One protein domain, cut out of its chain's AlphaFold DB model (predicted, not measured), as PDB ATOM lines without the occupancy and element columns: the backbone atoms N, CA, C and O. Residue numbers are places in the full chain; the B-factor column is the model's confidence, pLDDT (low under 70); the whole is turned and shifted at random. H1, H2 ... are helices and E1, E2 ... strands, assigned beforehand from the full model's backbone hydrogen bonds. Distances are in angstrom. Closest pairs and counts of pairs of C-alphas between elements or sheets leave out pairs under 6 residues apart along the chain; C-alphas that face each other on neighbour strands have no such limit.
ATOM      1  N   GLU A  40     -58.926  11.799  25.206       91.75
ATOM      2  CA  GLU A  40     -60.022  10.840  25.328       91.75
ATOM      3  C   GLU A  40     -59.590   9.570  26.064       91.75
ATOM      4  O   GLU A  40     -60.410   8.955  26.747       91.75
ATOM      5  N   LYS A  41     -58.313   9.172  25.956       93.56
ATOM      6  CA  LYS A  41     -57.773   8.051  26.737       93.56
ATOM      7  C   LYS A  41     -57.660   8.412  28.215       93.56
ATOM      8  O   LYS A  41     -57.964   7.578  29.060       93.56
ATOM      9  N   ILE A  42     -57.269   9.650  28.518       93.38
ATOM     10  CA  ILE A  42     -57.078  10.145  29.887       93.38
ATOM     11  C   ILE A  42     -58.432  10.312  30.587       93.38
ATOM     12  O   ILE A  42     -58.610   9.843  31.703       93.38
ATOM     13  N   ILE A  43     -59.420  10.908  29.907       90.75
ATOM     14  CA  ILE A  43     -60.772  11.136  30.452       90.75
ATOM     15  C   ILE A  43     -61.476   9.820  30.828       90.75
ATOM     16  O   ILE A  43     -62.326   9.806  31.715       90.75
ATOM     17  N   ARG A  44     -61.132   8.712  30.163       92.69
ATOM     18  CA  ARG A  44     -61.715   7.387  30.425       92.69
ATOM     19  C   ARG A  44     -61.082   6.651  31.603       92.69
ATOM     20  O   ARG A  44     -61.635   5.628  32.005       92.69
ATOM     21  N   LEU A  45     -59.955   7.130  32.131       94.50
ATOM     22  CA  LEU A  45     -59.307   6.509  33.282       94.50
ATOM     23  C   LEU A  45     -60.233   6.552  34.495       94.50
ATOM     24  O   LEU A  45     -60.889   7.561  34.757       94.50
ATOM     25  N   LYS A  46     -60.267   5.463  35.258       94.88
ATOM     26  CA  LYS A  46     -61.097   5.329  36.456       94.88
ATOM     27  C   LYS A  46     -60.235   5.265  37.707       94.88
ATOM     28  O   LYS A  46     -59.393   4.374  37.844       94.88
ATOM     29  N   LEU A  47     -60.468   6.199  38.625       94.75
ATOM     30  CA  LEU A  47     -59.722   6.264  39.880       94.75
ATOM     31  C   LEU A  47     -60.102   5.075  40.775       94.75
ATOM     32  O   LEU A  47     -61.282   4.757  40.937       94.75
ATOM     33  N   GLY A  48     -59.098   4.410  41.343       94.19
ATOM     34  CA  GLY A  48     -59.252   3.222  42.185       94.19
ATOM     35  C   GLY A  48     -59.600   1.930  41.438       94.19
ATOM     36  O   GLY A  48     -59.856   0.920  42.087       94.19
ATOM     37  N   GLU A  49     -59.658   1.953  40.101       94.69
ATOM     38  CA  GLU A  49     -59.908   0.762  39.270       94.69
ATOM     39  C   GLU A  49     -58.780   0.488  38.268       94.69
ATOM     40  O   GLU A  49     -58.490  -0.673  37.964       94.69
ATOM     41  N   GLU A  50     -58.189   1.544  37.705       96.56
ATOM     42  CA  GLU A  50     -57.088   1.407  36.759       96.56
ATOM     43  C   GLU A  50     -55.778   1.111  37.478       96.56
ATOM     44  O   GLU A  50     -55.398   1.807  38.420       96.56
ATOM     45  N   THR A  51     -55.053   0.112  36.981       96.75
ATOM     46  CA  THR A  51     -53.725  -0.230  37.489       96.75
ATOM     47  C   THR A  51     -52.634   0.350  36.605       96.75
ATOM     48  O   THR A  51     -52.846   0.586  35.412       96.75
ATOM     49  N   PHE A  52     -51.436   0.530  37.164       94.12
ATOM     50  CA  PHE A  52     -50.273   0.963  36.386       94.12
ATOM     51  C   PHE A  52     -50.056   0.083  35.145       94.12
ATOM     52  O   PHE A  52     -49.926   0.610  34.047       94.12
ATOM     53  N   GLU A  53     -50.112  -1.242  35.293       93.62
ATOM     54  CA  GLU A  53     -49.926  -2.201  34.191       93.62
ATOM     55  C   GLU A  53     -50.974  -2.052  33.078       93.62
ATOM     56  O   GLU A  53     -50.644  -2.131  31.891       93.62
ATOM     57  N   ARG A  54     -52.246  -1.813  33.437       95.50
ATOM     58  CA  ARG A  54     -53.319  -1.588  32.454       95.50
ATOM     59  C   ARG A  54     -53.109  -0.288  31.695       95.50
ATOM     60  O   ARG A  54     -53.266  -0.260  30.472       95.50
ATOM     61  N   ILE A  55     -52.721   0.770  32.403       94.94
ATOM     62  CA  ILE A  55     -52.455   2.062  31.775       94.94
ATOM     63  C   ILE A  55     -51.208   1.980  30.895       94.94
ATOM     64  O   ILE A  55     -51.274   2.397  29.744       94.94
ATOM     65  N   GLU A  56     -50.113   1.389  31.374       91.31
ATOM     66  CA  GLU A  56     -48.888   1.186  30.593       91.31
ATOM     67  C   GLU A  56     -49.173   0.374  29.320       91.31
ATOM     68  O   GLU A  56     -48.723   0.733  28.231       91.31
ATOM     69  N   SER A  57     -50.005  -0.666  29.409       90.94
ATOM     70  CA  SER A  57     -50.426  -1.446  28.237       90.94
ATOM     71  C   SER A  57     -51.248  -0.621  27.233       90.94
ATOM     72  O   SER A  57     -51.172  -0.854  26.028       90.94
ATOM     73  N   SER A  58     -52.030   0.354  27.710       91.62
ATOM     74  CA  SER A  58     -52.905   1.205  26.888       91.62
ATOM     75  C   SER A  58     -52.196   2.434  26.296       91.62
ATOM     76  O   SER A  58     -52.508   2.874  25.179       91.62
ATOM     77  N   PHE A  59     -51.271   3.026  27.052       90.56
ATOM     78  CA  PHE A  59     -50.558   4.263  26.713       90.56
ATOM     79  C   PHE A  59     -49.208   3.964  26.048       90.56
ATOM     80  O   PHE A  59     -48.741   4.756  25.231       90.56
ATOM     81  N   GLY A  60     -48.636   2.791  26.326       84.75
ATOM     82  CA  GLY A  60     -47.316   2.354  25.892       84.75
ATOM     83  C   GLY A  60     -46.289   2.429  27.025       84.75
ATOM     84  O   GLY A  60     -46.449   3.169  27.984       84.75
ATOM     85  N   LYS A  61     -45.182   1.692  26.882       80.75
ATOM     86  CA  LYS A  61     -44.098   1.618  27.888       80.75
ATOM     87  C   LYS A  61     -43.146   2.822  27.894       80.75
ATOM     88  O   LYS A  61     -42.181   2.864  28.651       80.75
ATOM     89  N   LYS A  62     -43.357   3.781  26.992       82.69
ATOM     90  CA  LYS A  62     -42.480   4.945  26.808       82.69
ATOM     91  C   LYS A  62     -42.871   6.032  27.803       82.69
ATOM     92  O   LYS A  62     -43.708   6.882  27.517       82.69
ATOM     93  N   ILE A  63     -42.279   5.940  28.988       81.00
ATOM     94  CA  ILE A  63     -42.488   6.854  30.110       81.00
ATOM     95  C   ILE A  63     -41.397   7.930  30.093       81.00
ATOM     96  O   ILE A  63     -40.214   7.618  29.959       81.00
ATOM     97  N   TYR A  64     -41.795   9.195  30.228       83.44
ATOM     98  CA  TYR A  64     -40.869  10.329  30.279       83.44
ATOM     99  C   TYR A  64     -40.252  10.516  31.664       83.44
ATOM    100  O   TYR A  64     -39.104  10.923  31.764       83.44
ATOM    101  N   ALA A  65     -41.014  10.277  32.724       85.88
ATOM    102  CA  ALA A  65     -40.482  10.266  34.076       85.88
ATOM    103  C   ALA A  65     -41.278   9.275  34.917       85.88
ATOM    104  O   ALA A  65     -42.497   9.195  34.815       85.88
ATOM    105  N   GLU A  66     -40.588   8.532  35.761       88.56
ATOM    106  CA  GLU A  66     -41.187   7.708  36.799       88.56
ATOM    107  C   GLU A  66     -40.524   8.107  38.108       88.56
ATOM    108  O   GLU A  66     -39.366   8.509  38.121       88.56
ATOM    109  N   THR A  67     -41.262   8.056  39.205       86.31
ATOM    110  CA  THR A  67     -40.692   8.199  40.540       86.31
ATOM    111  C   THR A  67     -41.419   7.247  41.467       86.31
ATOM    112  O   THR A  67     -42.647   7.278  41.562       86.31
ATOM    113  N   ILE A  68     -40.661   6.383  42.140       89.06
ATOM    114  CA  ILE A  68     -41.181   5.422  43.114       89.06
ATOM    115  C   ILE A  68     -40.729   5.867  44.499       89.06
ATOM    116  O   ILE A  68     -39.538   5.862  44.808       89.06
ATOM    117  N   TYR A  69     -41.691   6.230  45.335       85.88
ATOM    118  CA  TYR A  69     -41.469   6.730  46.689       85.88
ATOM    119  C   TYR A  69     -41.454   5.609  47.734       85.88
ATOM    120  O   TYR A  69     -40.849   5.773  48.792       85.88
ATOM    121  N   GLY A  70     -42.052   4.451  47.427       80.06
ATOM    122  CA  GLY A  70     -42.040   3.277  48.306       80.06
ATOM    123  C   GLY A  70     -42.634   3.578  49.679       80.06
ATOM    124  O   GLY A  70     -43.767   4.047  49.774       80.06
ATOM    125  N   ASP A  71     -41.851   3.343  50.733       83.31
ATOM    126  CA  ASP A  71     -42.264   3.583  52.122       83.31
ATOM    127  C   ASP A  71     -42.466   5.074  52.452       83.31
ATOM    128  O   ASP A  71     -43.136   5.416  53.427       83.31
ATOM    129  N   TYR A  72     -41.946   5.981  51.621       87.62
ATOM    130  CA  TYR A  72     -42.057   7.431  51.796       87.62
ATOM    131  C   TYR A  72     -43.279   7.998  51.069       87.62
ATOM    132  O   TYR A  72     -43.169   8.930  50.271       87.62
ATOM    133  N   THR A  73     -44.447   7.412  51.332       91.69
ATOM    134  CA  THR A  73     -45.708   7.758  50.661       91.69
ATOM    135  C   THR A  73     -46.015   9.248  50.776       91.69
ATOM    136  O   THR A  73     -46.075   9.783  51.888       91.69
ATOM    137  N   LEU A  74     -46.248   9.902  49.641       93.44
ATOM    138  CA  LEU A  74     -46.544  11.325  49.575       93.44
ATOM    139  C   LEU A  74     -48.007  11.595  49.940       93.44
ATOM    140  O   LEU A  74     -48.896  10.960  49.373       93.44
ATOM    141  N   PRO A  75     -48.285  12.572  50.812       94.12
ATOM    142  CA  PRO A  75     -49.629  13.098  51.003       94.12
ATOM    143  C   PRO A  75     -49.957  14.143  49.921       94.12
ATOM    144  O   PRO A  75     -49.612  15.319  50.053       94.12
ATOM    145  N   ILE A  76     -50.660  13.737  48.861       91.81
ATOM    146  CA  ILE A  76     -51.068  14.630  47.762       91.81
ATOM    147  C   ILE A  76     -52.507  15.094  47.945       91.81
ATOM    148  O   ILE A  76     -53.414  14.295  48.169       91.81
ATOM    149  N   LYS A  77     -52.731  16.405  47.822       89.38
ATOM    150  CA  LYS A  77     -54.057  17.006  47.977       89.38
ATOM    151  C   LYS A  77     -54.862  16.905  46.680       89.38
ATOM    152  O   LYS A  77     -54.517  17.543  45.690       89.38
ATOM    153  N   ILE A  78     -55.969  16.169  46.713       86.69
ATOM    154  CA  ILE A  78     -56.896  15.963  45.594       86.69
ATOM    155  C   ILE A  78     -58.288  16.422  46.035       86.69
ATOM    156  O   ILE A  78     -58.829  15.925  47.023       86.69
ATOM    157  N   GLU A  79     -58.870  17.391  45.320       83.06
ATOM    158  CA  GLU A  79     -60.207  17.947  45.619       83.06
ATOM    159  C   GLU A  79     -60.408  18.263  47.118       83.06
ATOM    160  O   GLU A  79     -61.424  17.932  47.727       83.06
ATOM    161  N   GLY A  80     -59.392  18.875  47.732       86.69
ATOM    162  CA  GLY A  80     -59.437  19.344  49.117       86.69
ATOM    163  C   GLY A  80     -58.934  18.366  50.179       86.69
ATOM    164  O   GLY A  80     -58.635  18.844  51.268       86.69
ATOM    165  N   ASN A  81     -58.752  17.078  49.867       92.31
ATOM    166  CA  ASN A  81     -58.325  16.065  50.844       92.31
ATOM    167  C   ASN A  81     -56.983  15.428  50.452       92.31
ATOM    168  O   ASN A  81     -56.681  15.323  49.265       92.31
ATOM    169  N   TYR A  82     -56.185  14.974  51.417       94.56
ATOM    170  CA  TYR A  82     -54.884  14.337  51.174       94.56
ATOM    171  C   TYR A  82     -55.005  12.837  50.930       94.56
ATOM    172  O   TYR A  82     -55.653  12.137  51.697       94.56
ATOM    173  N   TYR A  83     -54.339  12.321  49.906       95.06
ATOM    174  CA  TYR A  83     -54.301  10.900  49.576       95.06
ATOM    175  C   TYR A  83     -52.857  10.413  49.500       95.06
ATOM    176  O   TYR A  83     -51.986  11.181  49.085       95.06
ATOM    177  N   PRO A  84     -52.585   9.166  49.918       96.12
ATOM    178  CA  PRO A  84     -51.246   8.610  49.848       96.12
ATOM    179  C   PRO A  84     -50.883   8.300  48.394       96.12
ATOM    180  O   PRO A  84     -51.719   7.803  47.643       96.12
ATOM    181  N   VAL A  85     -49.635   8.566  48.014       95.75
ATOM    182  CA  VAL A  85     -49.072   8.283  46.685       95.75
ATOM    183  C   VAL A  85     -47.718   7.620  46.866       95.75
ATOM    184  O   VAL A  85     -46.862   8.151  47.568       95.75
ATOM    185  N   ASP A  86     -47.502   6.466  46.246       94.94
ATOM    186  CA  ASP A  86     -46.223   5.744  46.309       94.94
ATOM    187  C   ASP A  86     -45.486   5.704  44.967       94.94
ATOM    188  O   ASP A  86     -44.302   5.357  44.924       94.94
ATOM    189  N   ARG A  87     -46.154   6.094  43.877       93.88
ATOM    190  CA  ARG A  87     -45.574   6.140  42.537       93.88
ATOM    191  C   ARG A  87     -46.213   7.243  41.700       93.88
ATOM    192  O   ARG A  87     -47.432   7.388  41.682       93.88
ATOM    193  N   ILE A  88     -45.391   7.982  40.962       94.12
ATOM    194  CA  ILE A  88     -45.838   8.946  39.954       94.12
ATOM    195  C   ILE A  88     -45.201   8.582  38.616       94.12
ATOM    196  O   ILE A  88     -44.021   8.243  38.555       94.12
ATOM    197  N   VAL A  89     -45.995   8.621  37.549       92.50
ATOM    198  CA  VAL A  89     -45.564   8.300  36.184       92.50
ATOM    199  C   VAL A  89     -46.024   9.405  35.253       92.50
ATOM    200  O   VAL A  89     -47.217   9.678  35.159       92.50
ATOM    201  N   SER A  90     -45.097  10.008  34.526       92.94
ATOM    202  CA  SER A  90     -45.365  11.065  33.565       92.94
ATOM    203  C   SER A  90     -45.054  10.611  32.144       92.94
ATOM    204  O   SER A  90     -43.953  10.153  31.840       92.94
ATOM    205  N   TYR A  91     -46.017  10.806  31.250       92.94
ATOM    206  CA  TYR A  91     -45.845  10.714  29.803       92.94
ATOM    207  C   TYR A  91     -45.682  12.123  29.254       92.94
ATOM    208  O   TYR A  91     -46.508  12.979  29.556       92.94
ATOM    209  N   PHE A  92     -44.651  12.370  28.451       90.06
ATOM    210  CA  PHE A  92     -44.464  13.650  27.770       90.06
ATOM    211  C   PHE A  92     -44.610  13.442  26.275       90.06
ATOM    212  O   PHE A  92     -43.991  12.537  25.732       90.06
ATOM    213  N   GLY A  93     -45.348  14.306  25.594       89.56
ATOM    214  CA  GLY A  93     -45.560  14.254  24.157       89.56
ATOM    215  C   GLY A  93     -45.459  15.618  23.498       89.56
ATOM    216  O   GLY A  93     -45.663  16.655  24.127       89.56
ATOM    217  N   THR A  94     -45.179  15.616  22.196       87.62
ATOM    218  CA  THR A  94     -45.212  16.834  21.378       87.62
ATOM    219  C   THR A  94     -45.992  16.600  20.096       87.62
ATOM    220  O   THR A  94     -45.887  15.531  19.494       87.62
ATOM    221  N   LEU A  95     -46.732  17.614  19.653       87.19
ATOM    222  CA  LEU A  95     -47.243  17.686  18.288       87.19
ATOM    223  C   LEU A  95     -46.401  18.707  17.537       87.19
ATOM    224  O   LEU A  95     -46.233  19.839  17.993       87.19
ATOM    225  N   SER A  96     -45.820  18.282  16.418       84.00
ATOM    226  CA  SER A  96     -44.942  19.130  15.619       84.00
ATOM    227  C   SER A  96     -45.297  19.052  14.142       84.00
ATOM    228  O   SER A  96     -45.352  17.960  13.574       84.00
ATOM    229  N   ASN A  97     -45.448  20.208  13.506       81.94
ATOM    230  CA  ASN A  97     -45.551  20.308  12.063       81.94
ATOM    231  C   ASN A  97     -44.160  20.257  11.421       81.94
ATOM    232  O   ASN A  97     -43.228  20.968  11.815       81.94
ATOM    233  N   LYS A  98     -44.026  19.401  10.405       84.38
ATOM    234  CA  LYS A  98     -42.818  19.280   9.585       84.38
ATOM    235  C   LYS A  98     -43.098  19.898   8.225       84.38
ATOM    236  O   LYS A  98     -44.100  19.580   7.595       84.38
ATOM    237  N   SER A  99     -42.206  20.767   7.774       82.81
ATOM    238  CA  SER A  99     -42.241  21.307   6.417       82.81
ATOM    239  C   SER A  99     -40.885  21.122   5.755       82.81
ATOM    240  O   SER A  99     -39.840  21.237   6.398       82.81
ATOM    241  N   GLU A 100     -40.920  20.825   4.464       89.69
ATOM    242  CA  GLU A 100     -39.748  20.729   3.609       89.69
ATOM    243  C   GLU A 100     -39.968  21.650   2.411       89.69
ATOM    244  O   GLU A 100     -41.058  21.690   1.839       89.69
ATOM    245  N   ILE A 111     -38.924  21.971  11.495       78.75
ATOM    246  CA  ILE A 111     -39.789  21.346  12.493       78.75
ATOM    247  C   ILE A 111     -40.241  22.453  13.437       78.75
ATOM    248  O   ILE A 111     -39.407  23.155  14.011       78.75
ATOM    249  N   GLN A 112     -41.548  22.618  13.582       80.69
ATOM    250  CA  GLN A 112     -42.141  23.524  14.553       80.69
ATOM    251  C   GLN A 112     -42.976  22.697  15.523       80.69
ATOM    252  O   GLN A 112     -43.908  22.025  15.104       80.69
ATOM    253  N   THR A 113     -42.628  22.725  16.809       81.81
ATOM    254  CA  THR A 113     -43.474  22.145  17.855       81.81
ATOM    255  C   THR A 113     -44.613  23.099  18.150       81.81
ATOM    256  O   THR A 113     -44.367  24.216  18.602       81.81
ATOM    257  N   ASP A 114     -45.835  22.654  17.906       85.44
ATOM    258  CA  ASP A 114     -47.039  23.454  18.104       85.44
ATOM    259  C   ASP A 114     -47.664  23.178  19.467       85.44
ATOM    260  O   ASP A 114     -48.168  24.097  20.106       85.44
ATOM    261  N   GLU A 115     -47.547  21.943  19.962       89.44
ATOM    262  CA  GLU A 115     -48.041  21.575  21.285       89.44
ATOM    263  C   GLU A 115     -47.047  20.720  22.061       89.44
ATOM    264  O   GLU A 115     -46.317  19.896  21.498       89.44
ATOM    265  N   ARG A 116     -47.072  20.891  23.381       90.00
ATOM    266  CA  ARG A 116     -46.437  20.003  24.351       90.00
ATOM    267  C   ARG A 116     -47.487  19.551  25.346       90.00
ATOM    268  O   ARG A 116     -48.344  20.338  25.738       90.00
ATOM    269  N   GLN A 117     -47.409  18.298  25.755       92.94
ATOM    270  CA  GLN A 117     -48.314  17.730  26.737       92.94
ATOM    271  C   GLN A 117     -47.521  16.870  27.708       92.94
ATOM    272  O   GLN A 117     -46.716  16.052  27.274       92.94
ATOM    273  N   THR A 118     -47.809  17.006  28.996       93.81
ATOM    274  CA  THR A 118     -47.379  16.059  30.017       93.81
ATOM    275  C   THR A 118     -48.591  15.528  30.753       93.81
ATOM    276  O   THR A 118     -49.392  16.297  31.276       93.81
ATOM    277  N   VAL A 119     -48.715  14.208  30.808       95.31
ATOM    278  CA  VAL A 119     -49.750  13.499  31.557       95.31
ATOM    279  C   VAL A 119     -49.074  12.823  32.729       95.31
ATOM    280  O   VAL A 119     -48.363  11.841  32.535       95.31
ATOM    281  N   SER A 120     -49.278  13.357  33.927       95.44
ATOM    282  CA  SER A 120     -48.741  12.794  35.165       95.44
ATOM    283  C   SER A 120     -49.832  12.009  35.875       95.44
ATOM    284  O   SER A 120     -50.916  12.530  36.122       95.44
ATOM    285  N   LEU A 121     -49.550  10.748  36.168       96.25
ATOM    286  CA  LEU A 121     -50.445   9.787  36.788       96.25
ATOM    287  C   LEU A 121     -49.910   9.447  38.173       96.25
ATOM    288  O   LEU A 121     -48.735   9.109  38.321       96.25
ATOM    289  N   PHE A 122     -50.780   9.521  39.168       96.31
ATOM    290  CA  PHE A 122     -50.447   9.292  40.564       96.31
ATOM    291  C   PHE A 122     -51.011   7.936  40.962       96.31
ATOM    292  O   PHE A 122     -52.172   7.631  40.668       96.31
ATOM    293  N   PHE A 123     -50.205   7.124  41.633       96.69
ATOM    294  CA  PHE A 123     -50.568   5.775  42.035       96.69
ATOM    295  C   PHE A 123     -50.325   5.543  43.520       96.69
ATOM    296  O   PHE A 123     -49.410   6.110  44.122       96.69
ATOM    297  N   TYR A 124     -51.136   4.652  44.076       96.88
ATOM    298  CA  TYR A 124     -50.928   4.058  45.386       96.88
ATOM    299  C   TYR A 124     -51.237   2.572  45.332       96.88
ATOM    300  O   TYR A 124     -52.307   2.192  44.855       96.88
ATOM    301  N   ARG A 125     -50.316   1.722  45.798       94.75
ATOM    302  CA  ARG A 125     -50.468   0.257  45.758       94.75
ATOM    303  C   ARG A 125     -50.908  -0.236  44.376       94.75
ATOM    304  O   ARG A 125     -51.813  -1.056  44.244       94.75
ATOM    305  N   ASN A 126     -50.258   0.295  43.340       94.88
ATOM    306  CA  ASN A 126     -50.514  -0.006  41.926       94.88
ATOM    307  C   ASN A 126     -51.850   0.508  41.354       94.88
ATOM    308  O   ASN A 126     -52.086   0.306  40.165       94.88
ATOM    309  N   GLN A 127     -52.699   1.171  42.146       97.06
ATOM    310  CA  GLN A 127     -53.982   1.730  41.709       97.06
ATOM    311  C   GLN A 127     -53.858   3.219  41.401       97.06
ATOM    312  O   GLN A 127     -53.215   3.959  42.146       97.06
ATOM    313  N   LEU A 128     -54.483   3.665  40.312       97.31
ATOM    314  CA  LEU A 128     -54.543   5.072  39.930       97.31
ATOM    315  C   LEU A 128     -55.386   5.841  40.950       97.31
ATOM    316  O   LEU A 128     -56.576   5.569  41.108       97.31
ATOM    317  N   ILE A 129     -54.789   6.831  41.603       95.94
ATOM    318  CA  ILE A 129     -55.487   7.687  42.571       95.94
ATOM    319  C   ILE A 129     -55.842   9.046  41.982       95.94
ATOM    320  O   ILE A 129     -56.835   9.640  42.391       95.94
ATOM    321  N   ASP A 130     -55.042   9.530  41.027       95.56
ATOM    322  CA  ASP A 130     -55.273  10.800  40.358       95.56
ATOM    323  C   ASP A 130     -54.467  10.952  39.069       95.56
ATOM    324  O   ASP A 130     -53.585  10.147  38.761       95.56
ATOM    325  N   PHE A 131     -54.723  12.039  38.347       95.25
ATOM    326  CA  PHE A 131     -53.897  12.504  37.245       95.25
ATOM    327  C   PHE A 131     -53.921  14.033  37.102       95.25
ATOM    328  O   PHE A 131     -54.862  14.716  37.512       95.25
ATOM    329  N   SER A 132     -52.878  14.551  36.457       94.81
ATOM    330  CA  SER A 132     -52.694  15.955  36.092       94.81
ATOM    331  C   SER A 132     -52.235  16.029  34.638       94.81
ATOM    332  O   SER A 132     -51.388  15.242  34.208       94.81
ATOM    333  N   VAL A 133     -52.809  16.952  33.866       95.00
ATOM    334  CA  VAL A 133     -52.426  17.180  32.471       95.00
ATOM    335  C   VAL A 133     -51.955  18.610  32.324       95.00
ATOM    336  O   VAL A 133     -52.719  19.563  32.458       95.00
ATOM    337  N   TYR A 134     -50.684  18.746  31.997       93.44
ATOM    338  CA  TYR A 134     -50.095  19.988  31.548       93.44
ATOM    339  C   TYR A 134     -50.123  20.003  30.023       93.44
ATOM    340  O   TYR A 134     -49.631  19.074  29.390       93.44
ATOM    341  N   GLN A 135     -50.711  21.032  29.416       92.12
ATOM    342  CA  GLN A 135     -50.698  21.214  27.966       92.12
ATOM    343  C   GLN A 135     -50.269  22.642  27.652       92.12
ATOM    344  O   GLN A 135     -50.913  23.590  28.093       92.12
ATOM    345  N   GLU A 136     -49.225  22.788  26.848       90.31
ATOM    346  CA  GLU A 136     -48.810  24.058  26.266       90.31
ATOM    347  C   GLU A 136     -49.120  24.072  24.775       90.31
ATOM    348  O   GLU A 136     -48.839  23.108  24.061       90.31
ATOM    349  N   VAL A 137     -49.628  25.203  24.300       89.19
ATOM    350  CA  VAL A 137     -49.850  25.473  22.882       89.19
ATOM    351  C   VAL A 137     -49.031  26.695  22.494       89.19
ATOM    352  O   VAL A 137     -49.087  27.741  23.150       89.19
ATOM    353  N   ARG A 138     -48.257  26.568  21.418       86.25
ATOM    354  CA  ARG A 138     -47.505  27.675  20.836       86.25
ATOM    355  C   ARG A 138     -48.375  28.411  19.829       86.25
ATOM    356  O   ARG A 138     -48.819  27.836  18.843       86.25
ATOM    357  N   ILE A 139     -48.582  29.703  20.059       80.38
ATOM    358  CA  ILE A 139     -49.413  30.565  19.217       80.38
ATOM    359  C   ILE A 139     -48.610  31.734  18.632       80.38
ATOM    360  O   ILE A 139     -47.553  32.132  19.135       80.38
ATOM    361  N   GLY A 140     -49.136  32.306  17.549       73.69
ATOM    362  CA  GLY A 140     -48.542  33.442  16.844       73.69
ATOM    363  C   GLY A 140     -47.425  33.066  15.856       73.69
ATOM    364  O   GLY A 140     -47.084  31.891  15.692       73.69
ATOM    365  N   PRO A 141     -46.837  34.060  15.163       69.25
ATOM    366  CA  PRO A 141     -45.852  33.817  14.112       69.25
ATOM    367  C   PRO A 141     -44.630  33.066  14.654       69.25
ATOM    368  O   PRO A 141     -43.936  33.570  15.539       69.25
ATOM    369  N   LYS A 142     -44.347  31.881  14.096       68.00
ATOM    370  CA  LYS A 142     -43.256  30.976  14.519       68.00
ATOM    371  C   LYS A 142     -43.379  30.453  15.966       68.00
ATOM    372  O   LYS A 142     -42.368  30.061  16.543       68.00
ATOM    373  N   GLY A 143     -44.574  30.480  16.565       67.06
ATOM    374  CA  GLY A 143     -44.814  29.931  17.906       67.06
ATOM    375  C   GLY A 143     -44.108  30.691  19.033       67.06
ATOM    376  O   GLY A 143     -43.600  30.073  19.966       67.06
ATOM    377  N   LYS A 144     -44.011  32.025  18.924       74.19
ATOM    378  CA  LYS A 144     -43.317  32.875  19.911       74.19
ATOM    379  C   LYS A 144     -44.034  32.982  21.258       74.19
ATOM    380  O   LYS A 144     -43.369  33.234  22.256       74.19
ATOM    381  N   ASN A 145     -45.354  32.815  21.283       80.19
ATOM    382  CA  ASN A 145     -46.142  32.911  22.506       80.19
ATOM    383  C   ASN A 145     -46.557  31.511  22.951       80.19
ATOM    384  O   ASN A 145     -46.929  30.689  22.117       80.19
ATOM    385  N   ILE A 146     -46.520  31.258  24.255       83.00
ATOM    386  CA  ILE A 146     -46.941  29.991  24.855       83.00
ATOM    387  C   ILE A 146     -48.155  30.272  25.733       83.00
ATOM    388  O   ILE A 146     -48.145  31.216  26.523       83.00
ATOM    389  N   VAL A 147     -49.201  29.469  25.573       87.44
ATOM    390  CA  VAL A 147     -50.403  29.508  26.410       87.44
ATOM    391  C   VAL A 147     -50.733  28.109  26.908       87.44
ATOM    392  O   VAL A 147     -50.377  27.120  26.266       87.44
ATOM    393  N   LEU A 148     -51.442  28.016  28.034       89.44
ATOM    394  CA  LEU A 148     -52.015  26.742  28.450       89.44
ATOM    395  C   LEU A 148     -53.134  26.329  27.492       89.44
ATOM    396  O   LEU A 148     -54.008  27.129  27.152       89.44
ATOM    397  N   GLY A 149     -53.086  25.075  27.058       88.38
ATOM    398  CA  GLY A 149     -54.097  24.474  26.205       88.38
ATOM    399  C   GLY A 149     -55.392  24.170  26.956       88.38
ATOM    400  O   GLY A 149     -55.441  24.130  28.185       88.38
ATOM    401  N   LYS A 150     -56.463  23.919  26.196       89.38
ATOM    402  CA  LYS A 150     -57.793  23.589  26.739       89.38
ATOM    403  C   LYS A 150     -57.824  22.279  27.538       89.38
ATOM    404  O   LYS A 150     -58.713  22.100  28.360       89.38
ATOM    405  N   ASN A 151     -56.858  21.389  27.302       91.19
ATOM    406  CA  ASN A 151     -56.707  20.128  28.018       91.19
ATOM    407  C   ASN A 151     -55.713  20.259  29.184       91.19
ATOM    408  O   ASN A 151     -55.105  19.261  29.561       91.19
ATOM    409  N   ALA A 152     -55.495  21.459  29.734       92.12
ATOM    410  CA  ALA A 152     -54.774  21.629  30.994       92.12
ATOM    411  C   ALA A 152     -55.723  21.415  32.187       92.12
ATOM    412  O   ALA A 152     -56.825  21.972  32.215       92.12
ATOM    413  N   THR A 153     -55.331  20.587  33.158       93.19
ATOM    414  CA  THR A 153     -56.183  20.282  34.317       93.19
ATOM    415  C   THR A 153     -56.292  21.483  35.256       93.19
ATOM    416  O   THR A 153     -55.488  22.420  35.229       93.19
ATOM    417  N   LYS A 154     -57.328  21.487  36.098       91.38
ATOM    418  CA  LYS A 154     -57.623  22.588  37.025       91.38
ATOM    419  C   LYS A 154     -56.443  22.944  37.942       91.38
ATOM    420  O   LYS A 154     -56.154  24.126  38.102       91.38
ATOM    421  N   ASP A 155     -55.742  21.954  38.490       90.62
ATOM    422  CA  ASP A 155     -54.552  22.138  39.335       90.62
ATOM    423  C   ASP A 155     -53.425  22.877  38.593       90.62
ATOM    424  O   ASP A 155     -52.823  23.817  39.122       90.62
ATOM    425  N   VAL A 156     -53.202  22.519  37.326       92.25
ATOM    426  CA  VAL A 156     -52.247  23.185  36.436       92.25
ATOM    427  C   VAL A 156     -52.656  24.636  36.192       92.25
ATOM    428  O   VAL A 156     -51.833  25.542  36.340       92.25
ATOM    429  N   LEU A 157     -53.926  24.876  35.861       90.00
ATOM    430  CA  LEU A 157     -54.456  26.219  35.610       90.00
ATOM    431  C   LEU A 157     -54.342  27.120  36.847       90.00
ATOM    432  O   LEU A 157     -53.923  28.277  36.740       90.00
ATOM    433  N   GLU A 158     -54.698  26.605  38.022       89.69
ATOM    434  CA  GLU A 158     -54.625  27.331  39.291       89.69
ATOM    435  C   GLU A 158     -53.180  27.678  39.657       89.69
ATOM    436  O   GLU A 158     -52.888  28.846  39.944       89.69
ATOM    437  N   LYS A 159     -52.249  26.717  39.568       88.31
ATOM    438  CA  LYS A 159     -50.830  26.980  39.846       88.31
ATOM    439  C   LYS A 159     -50.229  27.948  38.830       88.31
ATOM    440  O   LYS A 159     -49.531  28.880  39.226       88.31
ATOM    441  N   HIS A 160     -50.535  27.789  37.541       88.00
ATOM    442  CA  HIS A 160     -50.067  28.697  36.492       88.00
ATOM    443  C   HIS A 160     -50.540  30.136  36.734       88.00
ATOM    444  O   HIS A 160     -49.745  31.070  36.612       88.00
ATOM    445  N   ARG A 161     -51.805  30.331  37.136       88.06
ATOM    446  CA  ARG A 161     -52.333  31.648  37.539       88.06
ATOM    447  C   ARG A 161     -51.603  32.197  38.764       88.06
ATOM    448  O   ARG A 161     -51.134  33.332  38.723       88.06
ATOM    449  N   LYS A 162     -51.454  31.387  39.819       86.81
ATOM    450  CA  LYS A 162     -50.753  31.773  41.056       86.81
ATOM    451  C   LYS A 162     -49.308  32.207  40.780       86.81
ATOM    452  O   LYS A 162     -48.848  33.192  41.349       86.81
ATOM    453  N   ARG A 163     -48.616  31.513  39.871       82.25
ATOM    454  CA  ARG A 163     -47.216  31.773  39.493       82.25
ATOM    455  C   ARG A 163     -47.039  32.692  38.282       82.25
ATOM    456  O   ARG A 163     -45.933  32.794  37.758       82.25
ATOM    457  N   LYS A 164     -48.104  33.359  37.822       81.31
ATOM    458  CA  LYS A 164     -48.068  34.298  36.684       81.31
ATOM    459  C   LYS A 164     -47.395  33.715  35.427       81.31
ATOM    460  O   LYS A 164     -46.713  34.430  34.700       81.31
ATOM    461  N   GLY A 165     -47.592  32.422  35.177       72.50
ATOM    462  CA  GLY A 165     -47.157  31.751  33.952       72.50
ATOM    463  C   GLY A 165     -46.016  30.746  34.086       72.50
ATOM    464  O   GLY A 165     -45.838  29.932  33.186       72.50
ATOM    465  N   HIS A 166     -45.257  30.742  35.185       71.50
ATOM    466  CA  HIS A 166     -44.120  29.826  35.318       71.50
ATOM    467  C   HIS A 166     -44.455  28.590  36.163       71.50
ATOM    468  O   HIS A 166     -44.472  28.642  37.395       71.50
ATOM    469  N   ILE A 167     -44.695  27.459  35.499       78.94
ATOM    470  CA  ILE A 167     -44.797  26.133  36.122       78.94
ATOM    471  C   ILE A 167     -43.887  25.146  35.384       78.94
ATOM    472  O   ILE A 167     -43.616  25.321  34.198       78.94
ATOM    473  N   GLY A 168     -43.365  24.150  36.103       75.94
ATOM    474  CA  GLY A 168     -42.516  23.114  35.512       75.94
ATOM    475  C   GLY A 168     -43.286  22.243  34.516       75.94
ATOM    476  O   GLY A 168     -44.511  22.189  34.548       75.94
ATOM    477  N   TRP A 169     -42.559  21.536  33.649       75.69
ATOM    478  CA  TRP A 169     -43.152  20.707  32.586       75.69
ATOM    479  C   TRP A 169     -43.779  19.395  33.071       75.69
ATOM    480  O   TRP A 169     -44.374  18.688  32.265       75.69
ATOM    481  N   LEU A 170     -43.610  19.033  34.342       82.19
ATOM    482  CA  LEU A 170     -44.219  17.850  34.950       82.19
ATOM    483  C   LEU A 170     -45.599  18.211  35.527       82.19
ATOM    484  O   LEU A 170     -46.398  18.871  34.866       82.19
ATOM    485  N   TRP A 171     -45.896  17.779  36.749       87.50
ATOM    486  CA  TRP A 171     -47.053  18.253  37.497       87.50
ATOM    487  C   TRP A 171     -46.677  19.469  38.366       87.50
ATOM    488  O   TRP A 171     -45.502  19.649  38.707       87.50
ATOM    489  N   PRO A 172     -47.655  20.316  38.745       85.69
ATOM    490  CA  PRO A 172     -47.416  21.578  39.454       85.69
ATOM    491  C   PRO A 172     -46.558  21.500  40.725       85.69
ATOM    492  O   PRO A 172     -45.883  22.475  41.059       85.69
ATOM    493  N   GLU A 173     -46.587  20.363  41.419       87.00
ATOM    494  CA  GLU A 173     -45.945  20.152  42.723       87.00
ATOM    495  C   GLU A 173     -44.747  19.185  42.665       87.00
ATOM    496  O   GLU A 173     -44.234  18.789  43.706       87.00
ATOM    497  N   ALA A 174     -44.234  18.848  41.472       86.50
ATOM    498  CA  ALA A 174     -43.149  17.867  41.318       86.50
ATOM    499  C   ALA A 174     -41.903  18.171  42.164       86.50
ATOM    500  O   ALA A 174     -41.279  17.273  42.726       86.50
ATOM    501  N   TYR A 175     -41.569  19.453  42.310       84.69
ATOM    502  CA  TYR A 175     -40.464  19.883  43.163       84.69
ATOM    503  C   TYR A 175     -40.766  19.659  44.659       84.69
ATOM    504  O   TYR A 175     -39.874  19.255  45.402       84.69
ATOM    505  N   CYS A 176     -42.008  19.885  45.108       87.00
ATOM    506  CA  CYS A 176     -42.403  19.662  46.498       87.00
ATOM    507  C   CYS A 176     -42.360  18.188  46.868       87.00
ATOM    508  O   CYS A 176     -41.960  17.854  47.984       87.00
ATOM    509  N   ASP A 177     -42.722  17.331  45.923       88.31
ATOM    510  CA  ASP A 177     -42.726  15.886  46.090       88.31
ATOM    511  C   ASP A 177     -41.299  15.333  46.161       88.31
ATOM    512  O   ASP A 177     -40.977  14.543  47.051       88.31
ATOM    513  N   GLY A 178     -40.406  15.820  45.291       83.50
ATOM    514  CA  GLY A 178     -38.973  15.525  45.375       83.50
ATOM    515  C   GLY A 178     -38.368  15.979  46.706       83.50
ATOM    516  O   GLY A 178     -37.687  15.206  47.383       83.50
ATOM    517  N   LYS A 179     -38.679  17.207  47.140       86.38
ATOM    518  CA  LYS A 179     -38.203  17.756  48.416       86.38
ATOM    519  C   LYS A 179     -38.711  16.953  49.618       86.38
ATOM    520  O   LYS A 179     -37.923  16.661  50.523       86.38
ATOM    521  N   TYR A 180     -39.989  16.559  49.616       87.56
ATOM    522  CA  TYR A 180     -40.570  15.707  50.659       87.56
ATOM    523  C   TYR A 180     -39.810  14.384  50.746       87.56
ATOM    524  O   TYR A 180     -39.355  14.003  51.826       87.56
ATOM    525  N   TYR A 181     -39.621  13.718  49.605       85.75
ATOM    526  CA  TYR A 181     -38.921  12.442  49.530       85.75
ATOM    527  C   TYR A 181     -37.495  12.529  50.067       85.75
ATOM    528  O   TYR A 181     -37.170  11.811  51.011       85.75
ATOM    529  N   TYR A 182     -36.669  13.444  49.547       84.25
ATOM    530  CA  TYR A 182     -35.280  13.578  49.991       84.25
ATOM    531  C   TYR A 182     -35.175  13.893  51.485       84.25
ATOM    532  O   TYR A 182     -34.288  13.375  52.166       84.25
ATOM    533  N   THR A 183     -36.109  14.690  52.010       86.06
ATOM    534  CA  THR A 183     -36.182  15.003  53.441       86.06
ATOM    535  C   THR A 183     -36.526  13.762  54.263       86.06
ATOM    536  O   THR A 183     -35.824  13.444  55.222       86.06
ATOM    537  N   LYS A 184     -37.580  13.026  53.890       87.25
ATOM    538  CA  LYS A 184     -38.043  11.851  54.644       87.25
ATOM    539  C   LYS A 184     -37.113  10.647  54.521       87.25
ATOM    540  O   LYS A 184     -37.002   9.883  55.474       87.25
ATOM    541  N   SER A 185     -36.406  10.508  53.403       84.75
ATOM    542  CA  SER A 185     -35.429   9.439  53.196       84.75
ATOM    543  C   SER A 185     -34.039   9.751  53.767       84.75
ATOM    544  O   SER A 185     -33.119   8.967  53.561       84.75
ATOM    545  N   GLY A 186     -33.833  10.915  54.399       85.12
ATOM    546  CA  GLY A 186     -32.523  11.325  54.926       85.12
ATOM    547  C   GLY A 186     -31.472  11.656  53.855       85.12
ATOM    548  O   GLY A 186     -30.283  11.687  54.150       85.12
ATOM    549  N   GLN A 187     -31.887  11.927  52.614       83.06
ATOM    550  CA  GLN A 187     -31.011  12.232  51.472       83.06
ATOM    551  C   GLN A 187     -30.853  13.751  51.264       83.06
ATOM    552  O   GLN A 187     -30.838  14.242  50.136       83.06
ATOM    553  N   LEU A 188     -30.732  14.514  52.355       79.12
ATOM    554  CA  LEU A 188     -30.677  15.983  52.324       79.12
ATOM    555  C   LEU A 188     -29.490  16.544  51.526       79.12
ATOM    556  O   LEU A 188     -29.579  17.651  51.008       79.12
ATOM    557  N   GLU A 189     -28.390  15.802  51.390       78.62
ATOM    558  CA  GLU A 189     -27.261  16.253  50.566       78.62
ATOM    559  C   GLU A 189     -27.618  16.280  49.072       78.62
ATOM    560  O   GLU A 189     -27.329  17.268  48.402       78.62
ATOM    561  N   LYS A 190     -28.384  15.296  48.571       73.81
ATOM    562  CA  LYS A 190     -28.901  15.323  47.188       73.81
ATOM    563  C   LYS A 190     -29.837  16.504  46.947       73.81
ATOM    564  O   LYS A 190     -29.844  17.082  45.867       73.81
ATOM    565  N   LEU A 191     -30.605  16.888  47.968       74.50
ATOM    566  CA  LEU A 191     -31.467  18.065  47.909       74.50
ATOM    567  C   LEU A 191     -30.659  19.361  47.723       74.50
ATOM    568  O   LEU A 191     -31.112  20.244  47.005       74.50
ATOM    569  N   LYS A 192     -29.482  19.488  48.353       71.69
ATOM    570  CA  LYS A 192     -28.613  20.673  48.217       71.69
ATOM    571  C   LYS A 192     -27.936  20.751  46.849       71.69
ATOM    572  O   LYS A 192     -27.686  21.850  46.362       71.69
ATOM    573  N   GLU A 193     -27.632  19.601  46.254       71.25
ATOM    574  CA  GLU A 193     -27.078  19.502  44.900       71.25
ATOM    575  C   GLU A 193     -28.127  19.839  43.829       71.25
ATOM    576  O   GLU A 193     -27.800  20.427  42.795       71.25
ATOM    577  N   ASP A 194     -29.401  19.533  44.089       69.12
ATOM    578  CA  ASP A 194     -30.509  19.890  43.209       69.12
ATOM    579  C   ASP A 194     -30.915  21.363  43.388       69.12
ATOM    580  O   ASP A 194     -31.791  21.725  44.179       69.12
ATOM    581  N   TYR A 195     -30.265  22.231  42.607       62.59
ATOM    582  CA  TYR A 195     -30.480  23.681  42.612       62.59
ATOM    583  C   TYR A 195     -31.963  24.079  42.538       62.59
ATOM    584  O   TYR A 195     -32.379  25.023  43.216       62.59
ATOM    585  N   TRP A 196     -32.765  23.364  41.744       64.06
ATOM    586  CA  TRP A 196     -34.177  23.686  41.536       64.06
ATOM    587  C   TRP A 196     -35.032  23.360  42.753       64.06
ATOM    588  O   TRP A 196     -35.982  24.088  43.042       64.06
ATOM    589  N   VAL A 197     -34.691  22.296  43.476       65.75
ATOM    590  CA  VAL A 197     -35.431  21.865  44.666       65.75
ATOM    591  C   VAL A 197     -34.963  22.636  45.908       65.75
ATOM    592  O   VAL A 197     -35.789  23.009  46.744       65.75
ATOM    593  N   ALA A 198     -33.671  22.968  45.998       61.44
ATOM    594  CA  ALA A 198     -33.097  23.758  47.090       61.44
ATOM    595  C   ALA A 198     -33.623  25.206  47.155       61.44
ATOM    596  O   ALA A 198     -33.767  25.752  48.248       61.44
ATOM    597  N   HIS A 199     -33.930  25.823  46.007       64.81
ATOM    598  CA  HIS A 199     -34.375  27.225  45.912       64.81
ATOM    599  C   HIS A 199     -35.880  27.378  45.648       64.81
ATOM    600  O   HIS A 199     -36.351  28.465  45.306       64.81
ATOM    601  N   ALA A 200     -36.643  26.294  45.771       69.94
ATOM    602  CA  ALA A 200     -38.075  26.324  45.526       69.94
ATOM    603  C   ALA A 200     -38.859  27.022  46.650       69.94
ATOM    604  O   ALA A 200     -38.419  27.098  47.798       69.94
ATOM    605  N   GLU A 201     -40.058  27.509  46.313       77.19
ATOM    606  CA  GLU A 201     -40.998  28.064  47.293       77.19
ATOM    607  C   GLU A 201     -41.353  27.040  48.391       77.19
ATOM    608  O   GLU A 201     -41.334  25.835  48.116       77.19
ATOM    609  N   PRO A 202     -41.716  27.493  49.608       85.56
ATOM    610  CA  PRO A 202     -42.126  26.594  50.677       85.56
ATOM    611  C   PRO A 202     -43.286  25.685  50.261       85.56
ATOM    612  O   PRO A 202     -44.264  26.132  49.650       85.56
ATOM    613  N   CYS A 203     -43.180  24.412  50.618       87.75
ATOM    614  CA  CYS A 203     -44.196  23.406  50.347       87.75
ATOM    615  C   CYS A 203     -45.200  23.311  51.495       87.75
ATOM    616  O   CYS A 203     -44.861  23.554  52.649       87.75
ATOM    617  N   ALA A 204     -46.440  22.904  51.202       87.81
ATOM    618  CA  ALA A 204     -47.480  22.770  52.230       87.81
ATOM    619  C   ALA A 204     -47.044  21.856  53.389       87.81
ATOM    620  O   ALA A 204     -47.321  22.146  54.550       87.81
ATOM    621  N   TRP A 205     -46.297  20.795  53.074       90.06
ATOM    622  CA  TRP A 205     -45.805  19.835  54.058       90.06
ATOM    623  C   TRP A 205     -44.717  20.379  54.992       90.06
ATOM    624  O   TRP A 205     -44.426  19.757  56.011       90.06
ATOM    625  N   GLU A 206     -44.122  21.525  54.659       90.69
ATOM    626  CA  GLU A 206     -43.128  22.206  55.496       90.69
ATOM    627  C   GLU A 206     -43.775  23.048  56.600       90.69
ATOM    628  O   GLU A 206     -43.078  23.547  57.482       90.69
ATOM    629  N   SER A 207     -45.105  23.197  56.577       92.19
ATOM    630  CA  SER A 207     -45.847  23.801  57.680       92.19
ATOM    631  C   SER A 207     -45.642  22.986  58.966       92.19
ATOM    632  O   SER A 207     -45.840  21.768  58.944       92.19
ATOM    633  N   PRO A 208     -45.327  23.622  60.112       92.00
ATOM    634  CA  PRO A 208     -45.238  22.933  61.402       92.00
ATOM    635  C   PRO A 208     -46.520  22.179  61.784       92.00
ATOM    636  O   PRO A 208     -46.460  21.166  62.478       92.00
ATOM    637  N   ASP A 209     -47.675  22.649  61.304       94.31
ATOM    638  CA  ASP A 209     -48.985  22.057  61.584       94.31
ATOM    639  C   ASP A 209     -49.393  20.955  60.602       94.31
ATOM    640  O   ASP A 209     -50.445  20.341  60.780       94.31
ATOM    641  N   PHE A 210     -48.575  20.655  59.592       94.38
ATOM    642  CA  PHE A 210     -48.957  19.746  58.514       94.38
ATOM    643  C   PHE A 210     -49.388  18.359  59.010       94.38
ATOM    644  O   PHE A 210     -50.388  17.806  58.562       94.38
ATOM    645  N   GLU A 211     -48.684  17.811  59.998       94.44
ATOM    646  CA  GLU A 211     -49.040  16.524  60.603       94.44
ATOM    647  C   GLU A 211     -50.425  16.560  61.275       94.44
ATOM    648  O   GLU A 211     -51.204  15.609  61.194       94.44
ATOM    649  N   ASN A 212     -50.761  17.677  61.921       95.88
ATOM    650  CA  ASN A 212     -52.081  17.875  62.514       95.88
ATOM    651  C   ASN A 212     -53.155  18.063  61.435       95.88
ATOM    652  O   ASN A 212     -54.284  17.608  61.625       95.88
ATOM    653  N   GLU A 213     -52.819  18.707  60.314       95.62
ATOM    654  CA  GLU A 213     -53.704  18.814  59.152       95.62
ATOM    655  C   GLU A 213     -54.030  17.434  58.577       95.62
ATOM    656  O   GLU A 213     -55.208  17.133  58.407       95.62
ATOM    657  N   LEU A 214     -53.033  16.560  58.380       96.31
ATOM    658  CA  LEU A 214     -53.252  15.190  57.893       96.31
ATOM    659  C   LEU A 214     -54.184  14.387  58.810       96.31
ATOM    660  O   LEU A 214     -55.087  13.697  58.333       96.31
ATOM    661  N   LYS A 215     -54.007  14.503  60.132       96.56
ATOM    662  CA  LYS A 215     -54.893  13.847  61.108       96.56
ATOM    663  C   LYS A 215     -56.326  14.365  61.017       96.56
ATOM    664  O   LYS A 215     -57.257  13.570  60.971       96.56
ATOM    665  N   LYS A 216     -56.515  15.687  60.972       96.44
ATOM    666  CA  LYS A 216     -57.850  16.307  60.874       96.44
ATOM    667  C   LYS A 216     -58.548  15.984  59.554       96.44
ATOM    668  O   LYS A 216     -59.766  15.855  59.526       96.44
ATOM    669  N   ASP A 217     -57.774  15.857  58.484       95.81
ATOM    670  CA  ASP A 217     -58.231  15.482  57.149       95.81
ATOM    671  C   ASP A 217     -58.635  13.994  57.051       95.81
ATOM    672  O   ASP A 217     -59.264  13.578  56.079       95.81
ATOM    673  N   GLY A 218     -58.293  13.163  58.042       96.25
ATOM    674  CA  GLY A 218     -58.549  11.719  58.009       96.25
ATOM    675  C   GLY A 218     -57.654  10.976  57.009       96.25
ATOM    676  O   GLY A 218     -58.075   9.997  56.385       96.25
ATOM    677  N   TYR A 219     -56.444  11.493  56.769       96.44
ATOM    678  CA  TYR A 219     -55.469  10.907  55.843       96.44
ATOM    679  C   TYR A 219     -55.077   9.483  56.256       96.44
ATOM    680  O   TYR A 219     -54.989   8.589  55.415       96.44
ATOM    681  N   TYR A 220     -54.850   9.260  57.552       96.50
ATOM    682  CA  TYR A 220     -54.341   7.990  58.071       96.50
ATOM    683  C   TYR A 220     -55.377   6.869  58.009       96.50
ATOM    684  O   TYR A 220     -55.038   5.734  57.670       96.50
ATOM    685  N   GLU A 221     -56.639   7.189  58.277       96.19
ATOM    686  CA  GLU A 221     -57.770   6.281  58.124       96.19
ATOM    687  C   GLU A 221     -57.914   5.866  56.658       96.19
ATOM    688  O   GLU A 221     -57.898   4.672  56.360       96.19
ATOM    689  N   ARG A 222     -57.916   6.833  55.729       95.06
ATOM    690  CA  ARG A 222     -57.959   6.542  54.287       95.06
ATOM    691  C   ARG A 222     -56.767   5.728  53.814       95.06
ATOM    692  O   ARG A 222     -56.939   4.791  53.041       95.06
ATOM    693  N   LYS A 223     -55.560   6.046  54.282       95.88
ATOM    694  CA  LYS A 223     -54.369   5.258  53.956       95.88
ATOM    695  C   LYS A 223     -54.537   3.805  54.408       95.88
ATOM    696  O   LYS A 223     -54.241   2.903  53.632       95.88
ATOM    697  N   LYS A 224     -55.051   3.574  55.620       96.38
ATOM    698  CA  LYS A 224     -55.316   2.228  56.147       96.38
ATOM    699  C   LYS A 224     -56.365   1.476  55.320       96.38
ATOM    700  O   LYS A 224     -56.186   0.290  55.054       96.38
ATOM    701  N   GLU A 225     -57.432   2.152  54.901       95.69
ATOM    702  CA  GLU A 225     -58.451   1.583  54.006       95.69
ATOM    703  C   GLU A 225     -57.834   1.164  52.661       95.69
ATOM    704  O   GLU A 225     -57.986   0.017  52.236       95.69
ATOM    705  N   MET A 226     -57.037   2.033  52.037       95.56
ATOM    706  CA  MET A 226     -56.365   1.721  50.769       95.56
ATOM    707  C   MET A 226     -55.295   0.637  50.903       95.56
ATOM    708  O   MET A 226     -55.130  -0.171  49.992       95.56
ATOM    709  N   ASP A 227     -54.584   0.587  52.033       95.44
ATOM    710  CA  ASP A 227     -53.651  -0.499  52.351       95.44
ATOM    711  C   ASP A 227     -54.382  -1.857  52.421       95.44
ATOM    712  O   ASP A 227     -53.788  -2.886  52.098       95.44
ATOM    713  N   SER A 228     -55.677  -1.874  52.768       95.50
ATOM    714  CA  SER A 228     -56.534  -3.072  52.701       95.50
ATOM    715  C   SER A 228     -57.165  -3.332  51.324       95.50
ATOM    716  O   SER A 228     -57.881  -4.318  51.152       95.50
ATOM    717  N   GLY A 229     -56.891  -2.478  50.334       94.44
ATOM    718  CA  GLY A 229     -57.430  -2.587  48.980       94.44
ATOM    719  C   GLY A 229     -58.775  -1.889  48.762       94.44
ATOM    720  O   GLY A 229     -59.366  -2.049  47.692       94.44
ATOM    721  N   ASP A 230     -59.272  -1.110  49.728       95.31
ATOM    722  CA  ASP A 230     -60.497  -0.327  49.557       95.31
ATOM    723  C   ASP A 230     -60.195   1.054  48.954       95.31
ATOM    724  O   ASP A 230     -59.686   1.965  49.606       95.31
ATOM    725  N   PHE A 231     -60.552   1.205  47.680       94.38
ATOM    726  CA  PHE A 231     -60.464   2.458  46.926       94.38
ATOM    727  C   PHE A 231     -61.849   3.026  46.579       94.38
ATOM    728  O   PHE A 231     -61.988   3.888  45.709       94.38
ATOM    729  N   SER A 232     -62.913   2.541  47.225       89.44
ATOM    730  CA  SER A 232     -64.301   2.876  46.882       89.44
ATOM    731  C   SER A 232     -64.609   4.371  46.989       89.44
ATOM    732  O   SER A 232     -65.413   4.903  46.214       89.44
ATOM    733  N   TYR A 233     -63.944   5.082  47.900       86.56
ATOM    734  CA  TYR A 233     -64.108   6.522  48.045       86.56
ATOM    735  C   TYR A 233     -63.571   7.289  46.815       86.56
ATOM    736  O   TYR A 233     -64.140   8.329  46.480       86.56
ATOM    737  N   LEU A 234     -62.557   6.782  46.090       89.94
ATOM    738  CA  LEU A 234     -62.018   7.454  44.893       89.94
ATOM    739  C   LEU A 234     -63.059   7.541  43.783       89.94
ATOM    740  O   LEU A 234     -63.128   8.550  43.087       89.94
ATOM    741  N   LYS A 235     -63.940   6.544  43.674       85.75
ATOM    742  CA  LYS A 235     -65.066   6.582  42.729       85.75
ATOM    743  C   LYS A 235     -66.009   7.745  43.043       85.75
ATOM    744  O   LYS A 235     -66.474   8.438  42.140       85.75
ATOM    745  N   LYS A 236     -66.258   7.998  44.335       84.25
ATOM    746  CA  LYS A 236     -67.074   9.133  44.800       84.25
ATOM    747  C   LYS A 236     -66.376  10.470  44.547       84.25
ATOM    748  O   LYS A 236     -67.052  11.434  44.198       84.25
ATOM    749  N   VAL A 237     -65.055  10.531  44.727       84.69
ATOM    750  CA  VAL A 237     -64.242  11.722  44.428       84.69
ATOM    751  C   VAL A 237     -64.284  12.018  42.936       84.69
ATOM    752  O   VAL A 237     -64.653  13.124  42.559       84.69
ATOM    753  N   GLN A 238     -64.007  11.026  42.086       84.62
ATOM    754  CA  GLN A 238     -64.011  11.185  40.634       84.62
ATOM    755  C   GLN A 238     -65.364  11.676  40.113       84.62
ATOM    756  O   GLN A 238     -65.405  12.590  39.298       84.62
ATOM    757  N   ALA A 239     -66.471  11.122  40.621       79.62
ATOM    758  CA  ALA A 239     -67.816  11.541  40.229       79.62
ATOM    759  C   ALA A 239     -68.128  13.013  40.572       79.62
ATOM    760  O   ALA A 239     -68.999  13.615  39.948       79.62
ATOM    761  N   LYS A 240     -67.439  13.592  41.564       78.75
ATOM    762  CA  LYS A 240     -67.604  14.990  41.993       78.75
ATOM    763  C   LYS A 240     -66.538  15.926  41.419       78.75
ATOM    764  O   LYS A 240     -66.756  17.136  41.384       78.75
ATOM    765  N   ALA A 241     -65.390  15.390  41.010       77.56
ATOM    766  CA  ALA A 241     -64.231  16.166  40.599       77.56
ATOM    767  C   ALA A 241     -64.470  16.858  39.253       77.56
ATOM    768  O   ALA A 241     -64.741  16.217  38.236       77.56
TER     769      ALA A 241
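What this domain is: This is residues 40 to 100 and 111 to 241 of the 250 residues of an uncharacterized protein of Leptospira perolatii (UniProt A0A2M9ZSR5). A long, twisted antiparallel sheet, with the long strands E4, E5 and E6 side by side, makes the longest axis, and the small hairpin E2 and E3 crosses over one end of it as a partly formed sandwich. Most of the helices gather round that end: H8 packs on the hairpin, H4, H5 and H6 cluster beyond E2, and H2 and H9 come in near E6, while the far ends of E4 and E5 reach away from the helices to a cut. The printed part has 192 residues, in the order H1 H2 E1 E2 E3 E4 E5 E6 E7 H3 H4 H5 H6 H7 H8 H9; its class is mixed, helices and strands. The large sheet runs E1 E4 E5 E6 E7. The whole is compact, with a radius of gyration of the C-alphas of 17.6 A, and elongated, spanning 58 by 37 by 28 A.

How they stand to each other: H1, residues 40 to 43, and H2, residues 52 to 59, are near each other, with 5 pairs of C-alphas within 10 A. E1, residues 65 to 68, is an edge strand. E2, residues 74 to 78, and E3, residues 81 to 85, form a hairpin, with N 76 and O 83 2.9 A apart. E3 runs on into E4, residues 87 to 100, at 85 degrees. E1 and E4 are antiparallel, with N 67 and O 88 2.8 A apart. E5, residues 111 to 124, bends by 59 degrees at residue 114 and is antiparallel to E4, with N 91 and O 119 2.9 A apart. E6, residues 127 to 139, and E7, residues 145 to 148, continue E5 as a meander, each strand the antiparallel neighbour of the one before; N 118 and O 134 are 2.8 A apart, as are N 137 and O 147. The two sheets form a sandwich, face to face, with strands at 79 degrees to each other and best planes 39 degrees apart; the closest C-alphas of E3 and E5, Val 85 and Tyr 124, are 4.8 A apart. H1 only grazes the large sheet, while H2 is on it at a height of 7.9 A. H3, residues 154 to 162, stands at the sheet's level; its closest C-alphas with E6, Val 156 and Tyr 134, are 6.2 A apart. H4, residues 174 to 184, and H5, residues 188 to 193, touch at Tyr 182 and Leu 188, C-alphas 5.7 A apart, with a steep tilt of 42 degrees, opposite ways: a helical hairpin. H6, residues 195 to 198, touches H4. H7, residues 210 to 216, and H8, residues 219 to 227, are close but not clearly touching. The closest C-alphas of H8 and E3, Tyr 219 and Tyr 82, are 5.8 A apart. H9, residues 232 to 240, only grazes the large sheet. Every O i to N i+4 pair is within hydrogen-bond range in H2, H3, H4, H5, H7 and H8, and 4 of 5 in H9; H1 and H6 are too short for such a pair.

Where its parts are: H1 begins at C-alpha 40, (-60.022, 10.840, 25.328). E4 is 42.0 A long, E5 38.8 A, E6 36.9 A and H4 15.5 A. E4 ends at C-alpha 100, (-39.748, 20.729, 3.609), and H9, 13.5 A long, ends at C-alpha 240, (-67.604, 14.990, 41.993).

The domain as a whole: The C-alphas farthest apart, Glu 100 and Asn 212, are 60.2 A apart. Residues 101 to 110 are not printed, and C-alphas 100 and 111 are 8.9 A apart across the cut. The links H3 to H4 and H6 to H7 are long. The mean pLDDT of the printed part is 87.7; residues 141 to 143 and 194 to 200 are under 70.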